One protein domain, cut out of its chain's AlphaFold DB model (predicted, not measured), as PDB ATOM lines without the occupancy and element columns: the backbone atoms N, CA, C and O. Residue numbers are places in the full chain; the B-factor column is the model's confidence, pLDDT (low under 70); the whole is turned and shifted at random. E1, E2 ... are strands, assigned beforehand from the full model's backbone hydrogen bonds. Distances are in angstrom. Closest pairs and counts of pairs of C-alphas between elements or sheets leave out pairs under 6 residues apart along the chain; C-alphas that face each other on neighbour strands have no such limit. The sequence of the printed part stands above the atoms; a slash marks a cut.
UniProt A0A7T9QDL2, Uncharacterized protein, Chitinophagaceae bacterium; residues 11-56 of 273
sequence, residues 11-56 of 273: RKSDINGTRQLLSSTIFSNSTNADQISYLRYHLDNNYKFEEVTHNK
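This is residues 11 to 56 of the 273 residues of an uncharacterized protein of Chitinophagaceae bacterium (UniProt A0A7T9QDL2). One narrow, curled sheet of four strands makes a long rod, with the short hairpin E1 and E2 reaching out at one end and E3 and E4 paired side by side toward the other. The long strand E2 joins the two ends, since its first part pairs with E1 and its last part with E3. The printed part has 46 residues, with no named helix and four named strands, E1, E2, E3 and E4 along the chain; the sheet has that same order, is antiparallel throughout, and the class is all strand. The whole is loose, with a radius of gyration of the C-alphas of 13.3 A and spans of 43 by 16 by 14 A.

Begin with E2, residues 18 to 27, an inner strand whose pairing is staggered: residues 18 to 23 pair with E1, residues 11 to 15, and residues 23 to 27 with E3, residues 35 to 42. E1 and E2 form an antiparallel hairpin at 164 degrees; look for N 13 and O 20, 3.1 A apart, within hydrogen-bond range. E2 and E3 form a hairpin at 158 degrees, with N 24 and O 41 at 2.9 A. E3 and E4, residues 49 to 55, form a hairpin at 151 degrees, with N 40 and O 50 at 2.8 A. The edge strands E1 and E4 are apart, and so are E1 and E3. The four strands make a meander, each the antiparallel neighbour of the one before.

Find C-alpha 18 at (146.878, 173.767, 200.423); from there E2 runs 27.3 A to C-alpha 27. E3 measures 21.6 A and E4 19.7 A, ending at C-alpha 55 at (181.236, 178.170, 189.061). E1 begins at C-alpha 11, (160.463, 172.889, 198.361), and is 12.6 A long.

The C-alphas farthest apart, of Gly 17 and Ala 33, are 43.0 A from each other. The sheet is strongly twisted, its C-alphas up to 6.3 A off the best plane. The printed part has no cut; the link E1 to E2 is tight and the other two are short. Confidence is low at residues 28 to 31, under 70.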
ATOM      1  N   ARG A  11     160.979 171.930 197.384       80.06
ATOM      2  CA  ARG A  11     160.463 172.889 198.361       80.06
ATOM      3  C   ARG A  11     158.948 172.987 198.215       80.06
ATOM      4  O   ARG A  11     158.443 173.256 197.129       80.06
ATOM      5  N   LYS A  12     158.218 172.789 199.313       83.25
ATOM      6  CA  LYS A  12     156.758 172.968 199.391       83.25
ATOM      7  C   LYS A  12     156.430 173.944 200.515       83.25
ATOM      8  O   LYS A  12     157.132 173.945 201.523       83.25
ATOM      9  N   SER A  13     155.369 174.723 200.362       81.50
ATOM     10  CA  SER A  13     154.816 175.563 201.430       81.50
ATOM     11  C   SER A  13     153.301 175.457 201.454       81.50
ATOM     12  O   SER A  13     152.677 175.255 200.411       81.50
ATOM     13  N   ASP A  14     152.714 175.640 202.630       81.50
ATOM     14  CA  ASP A  14     151.267 175.723 202.769       81.50
ATOM     15  C   ASP A  14     150.815 177.151 202.466       81.50
ATOM     16  O   ASP A  14     151.124 178.089 203.195       81.50
ATOM     17  N   ILE A  15     150.107 177.311 201.350       72.81
ATOM     18  CA  ILE A  15     149.502 178.576 200.933       72.81
ATOM     19  C   ILE A  15     147.993 178.339 200.924       72.81
ATOM     20  O   ILE A  15     147.500 177.423 200.259       72.81
ATOM     21  N   ASN A  16     147.253 179.129 201.708       70.69
ATOM     22  CA  ASN A  16     145.793 179.035 201.846       70.69
ATOM     23  C   ASN A  16     145.285 177.623 202.216       70.69
ATOM     24  O   ASN A  16     144.304 177.143 201.655       70.69
ATOM     25  N   GLY A  17     145.975 176.925 203.127       75.25
ATOM     26  CA  GLY A  17     145.587 175.580 203.581       75.25
ATOM     27  C   GLY A  17     145.842 174.453 202.571       75.25
ATOM     28  O   GLY A  17     145.508 173.303 202.844       75.25
ATOM     29  N   THR A  18     146.460 174.758 201.423       72.62
ATOM     30  CA  THR A  18     146.878 173.767 200.423       72.62
ATOM     31  C   THR A  18     148.396 173.713 200.313       72.62
ATOM     32  O   THR A  18     149.063 174.743 200.193       72.62
ATOM     33  N   ARG A  19     148.953 172.498 200.332       78.06
ATOM     34  CA  ARG A  19     150.393 172.274 200.196       78.06
ATOM     35  C   ARG A  19     150.805 172.427 198.738       78.06
ATOM     36  O   ARG A  19     150.603 171.515 197.937       78.06
ATOM     37  N   GLN A  20     151.392 173.566 198.398       80.88
ATOM     38  CA  GLN A  20     151.795 173.884 197.029       80.88
ATOM     39  C   GLN A  20     153.292 173.643 196.821       80.88
ATOM     40  O   GLN A  20     154.112 173.811 197.729       80.88
ATOM     41  N   LEU A  21     153.655 173.199 195.614       81.62
ATOM     42  CA  LEU A  21     155.048 173.051 195.197       81.62
ATOM     43  C   LEU A  21     155.627 174.437 194.908       81.62
ATOM     44  O   LEU A  21     155.151 175.115 194.012       81.62
ATOM     45  N   LEU A  22     156.667 174.855 195.618       81.38
ATOM     46  CA  LEU A  22     157.327 176.132 195.340       81.38
ATOM     47  C   LEU A  22     158.408 175.979 194.280       81.38
ATOM     48  O   LEU A  22     158.455 176.745 193.321       81.38
ATOM     49  N   SER A  23     159.275 174.983 194.457       79.25
ATOM     50  CA  SER A  23     160.350 174.711 193.516       79.25
ATOM     51  C   SER A  23     160.793 173.253 193.542       79.25
ATOM     52  O   SER A  23     160.674 172.565 194.559       79.25
ATOM     53  N   SER A  24     161.325 172.800 192.414       82.25
ATOM     54  CA  SER A  24     161.985 171.508 192.257       82.25
ATOM     55  C   SER A  24     163.293 171.707 191.505       82.25
ATOM     56  O   SER A  24     163.332 172.461 190.530       82.25
ATOM     57  N   THR A  25     164.339 171.015 191.943       82.31
ATOM     58  CA  THR A  25     165.662 171.076 191.318       82.31
ATOM     59  C   THR A  25     166.097 169.697 190.842       82.31
ATOM     60  O   THR A  25     165.998 168.725 191.589       82.31
ATOM     61  N   ILE A  26     166.600 169.614 189.612       80.81
ATOM     62  CA  ILE A  26     167.165 168.396 189.025       80.81
ATOM     63  C   ILE A  26     168.618 168.688 188.670       80.81
ATOM     64  O   ILE A  26     168.887 169.603 187.896       80.81
ATOM     65  N   PHE A  27     169.560 167.932 189.231       75.12
ATOM     66  CA  PHE A  27     170.964 168.068 188.848       75.12
ATOM     67  C   PHE A  27     171.139 167.654 187.388       75.12
ATOM     68  O   PHE A  27     170.758 166.549 187.002       75.12
ATOM     69  N   SER A  28     171.695 168.551 186.581       67.94
ATOM     70  CA  SER A  28     172.102 168.242 185.215       67.94
ATOM     71  C   SER A  28     173.546 167.761 185.224       67.94
ATOM     72  O   SER A  28     174.352 168.195 186.047       67.94
ATOM     73  N   ASN A  29     173.895 166.869 184.298       60.56
ATOM     74  CA  ASN A  29     175.301 166.575 184.040       60.56
ATOM     75  C   ASN A  29     175.943 167.851 183.488       60.56
ATOM     76  O   ASN A  29     175.605 168.271 182.379       60.56
ATOM     77  N   SER A  30     176.825 168.486 184.261       61.72
ATOM     78  CA  SER A  30     177.566 169.642 183.770       61.72
ATOM     79  C   SER A  30     178.505 169.199 182.646       61.72
ATOM     80  O   SER A  30     179.171 168.168 182.728       61.72
ATOM     81  N   THR A  31     178.550 169.973 181.564       64.56
ATOM     82  CA  THR A  31     179.492 169.763 180.453       64.56
ATOM     83  C   THR A  31     180.916 170.194 180.811       64.56
ATOM     84  O   THR A  31     181.860 169.797 180.135       64.56
ATOM     85  N   ASN A  32     181.077 170.975 181.887       73.62
ATOM     86  CA  ASN A  32     182.352 171.464 182.398       73.62
ATOM     87  C   ASN A  32     182.582 170.980 183.843       73.62
ATOM     88  O   ASN A  32     181.714 171.135 184.708       73.62
ATOM     89  N   ALA A  33     183.767 170.421 184.102       75.38
ATOM     90  CA  ALA A  33     184.176 169.914 185.408       75.38
ATOM     91  C   ALA A  33     184.233 171.007 186.492       75.38
ATOM     92  O   ALA A  33     184.033 170.692 187.665       75.38
ATOM     93  N   ASP A  34     184.423 172.273 186.116       80.56
ATOM     94  CA  ASP A  34     184.553 173.402 187.051       80.56
ATOM     95  C   ASP A  34     183.219 174.082 187.383       80.56
ATOM     96  O   ASP A  34     183.159 175.045 188.148       80.56
ATOM     97  N   GLN A  35     182.116 173.571 186.837       83.31
ATOM     98  CA  GLN A  35     180.788 174.140 187.017       83.31
ATOM     99  C   GLN A  35     179.826 173.112 187.605       83.31
ATOM    100  O   GLN A  35     179.931 171.909 187.368       83.31
ATOM    101  N   ILE A  36     178.875 173.605 188.389       82.44
ATOM    102  CA  ILE A  36     177.728 172.845 188.873       82.44
ATOM    103  C   ILE A  36     176.508 173.436 188.181       82.44
ATOM    104  O   ILE A  36     176.179 174.600 188.409       82.44
ATOM    105  N   SER A  37     175.850 172.639 187.344       82.56
ATOM    106  CA  SER A  37     174.596 173.021 186.704       82.56
ATOM    107  C   SER A  37     173.432 172.212 187.261       82.56
ATOM    108  O   SER A  37     173.563 171.043 187.639       82.56
ATOM    109  N   TYR A  38     172.275 172.854 187.348       84.88
ATOM    110  CA  TYR A  38     171.023 172.190 187.660       84.88
ATOM    111  C   TYR A  38     169.858 172.884 186.966       84.88
ATOM    112  O   TYR A  38     169.862 174.090 186.732       84.88
ATOM    113  N   LEU A  39     168.819 172.110 186.688       84.88
ATOM    114  CA  LEU A  39     167.548 172.606 186.192       84.88
ATOM    115  C   LEU A  39     166.664 172.969 187.379       84.88
ATOM    116  O   LEU A  39     166.401 172.136 188.250       84.88
ATOM    117  N   ARG A  40     166.197 174.213 187.411       85.81
ATOM    118  CA  ARG A  40     165.268 174.729 188.410       85.81
ATOM    119  C   ARG A  40     163.891 174.918 187.782       85.81
ATOM    120  O   ARG A  40     163.754 175.528 186.728       85.81
ATOM    121  N   TYR A  41     162.869 174.435 188.476       83.81
ATOM    122  CA  TYR A  41     161.462 174.689 188.179       83.81
ATOM    123  C   TYR A  41     160.879 175.420 189.378       83.81
ATOM    124  O   TYR A  41     160.991 174.912 190.494       83.81
ATOM    125  N   HIS A  42     160.274 176.591 189.194       85.44
ATOM    126  CA  HIS A  42     159.703 177.350 190.308       85.44
ATOM    127  C   HIS A  42     158.383 178.030 189.941       85.44
ATOM    128  O   HIS A  42     158.147 178.361 188.777       85.44
ATOM    129  N   LEU A  43     157.529 178.223 190.950       83.19
ATOM    130  CA  LEU A  43     156.184 178.783 190.805       83.19
ATOM    131  C   LEU A  43     156.200 180.166 190.129       83.19
ATOM    132  O   LEU A  43     155.410 180.391 189.217       83.19
ATOM    133  N   ASP A  44     157.141 181.046 190.493       84.06
ATOM    134  CA  ASP A  44     157.211 182.416 189.944       84.06
ATOM    135  C   ASP A  44     157.492 182.463 188.430       84.06
ATOM    136  O   ASP A  44     157.170 183.446 187.770       84.06
ATOM    137  N   ASN A  45     158.060 181.395 187.859       84.19
ATOM    138  CA  ASN A  45     158.269 181.243 186.415       84.19
ATOM    139  C   ASN A  45     157.290 180.225 185.802       84.19
ATOM    140  O   ASN A  45     157.584 179.599 184.784       84.19
ATOM    141  N   ASN A  46     156.124 180.018 186.428       85.56
ATOM    142  CA  ASN A  46     155.104 179.049 186.007       85.56
ATOM    143  C   ASN A  46     155.673 177.640 185.763       85.56
ATOM    144  O   ASN A  46     155.258 176.947 184.834       85.56
ATOM    145  N   TYR A  47     156.665 177.236 186.562       83.00
ATOM    146  CA  TYR A  47     157.406 175.981 186.411       83.00
ATOM    147  C   TYR A  47     158.021 175.767 185.019       83.00
ATOM    148  O   TYR A  47     158.225 174.628 184.601       83.00
ATOM    149  N   LYS A  48     158.352 176.836 184.286       85.19
ATOM    150  CA  LYS A  48     159.241 176.726 183.126       85.19
ATOM    151  C   LYS A  48     160.648 176.373 183.604       85.19
ATOM    152  O   LYS A  48     161.065 176.806 184.680       85.19
ATOM    153  N   PHE A  49     161.351 175.560 182.816       80.88
ATOM    154  CA  PHE A  49     162.709 175.155 183.157       80.88
ATOM    155  C   PHE A  49     163.656 176.353 183.050       80.88
ATOM    156  O   PHE A  49     163.596 177.128 182.096       80.88
ATOM    157  N   GLU A  50     164.528 176.483 184.037       85.44
ATOM    158  CA  GLU A  50     165.625 177.440 184.076       85.44
ATOM    159  C   GLU A  50     166.906 176.648 184.341       85.44
ATOM    160  O   GLU A  50     166.998 175.936 185.343       85.44
ATOM    161  N   GLU A  51     167.884 176.729 183.439       83.81
ATOM    162  CA  GLU A  51     169.210 176.169 183.694       83.81
ATOM    163  C   GLU A  51     170.008 177.159 184.539       83.81
ATOM    164  O   GLU A  51     170.237 178.301 184.141       83.81
ATOM    165  N   VAL A  52     170.411 176.718 185.727       84.25
ATOM    166  CA  VAL A  52     171.203 177.513 186.654       84.25
ATOM    167  C   VAL A  52     172.588 176.897 186.747       84.25
ATOM    168  O   VAL A  52     172.738 175.747 187.164       84.25
ATOM    169  N   THR A  53     173.601 177.691 186.417       84.88
ATOM    170  CA  THR A  53     175.003 177.269 186.423       84.88
ATOM    171  C   THR A  53     175.791 178.112 187.413       84.88
ATOM    172  O   THR A  53     175.747 179.339 187.369       84.88
ATOM    173  N   HIS A  54     176.524 177.452 188.308       84.31
ATOM    174  CA  HIS A  54     177.429 178.088 189.265       84.31
ATOM    175  C   HIS A  54     178.856 177.605 189.030       84.31
ATOM    176  O   HIS A  54     179.089 176.406 188.872       84.31
ATOM    177  N   ASN A  55     179.821 178.523 189.053       87.81
ATOM    178  CA  ASN A  55     181.236 178.170 189.061       87.81
ATOM    179  C   ASN A  55     181.625 177.639 190.453       87.81
ATOM    180  O   ASN A  55     181.277 178.239 191.476       87.81
ATOM    181  N   LYS A  56     182.338 176.509 190.505       85.56
ATOM    182  CA  LYS A  56     182.840 175.932 191.758       85.56
ATOM    183  C   LYS A  56     183.788 176.882 192.482       85.56
ATOM    184  O   LYS A  56     183.709 176.976 193.702       85.56
TER     185      LYS A  56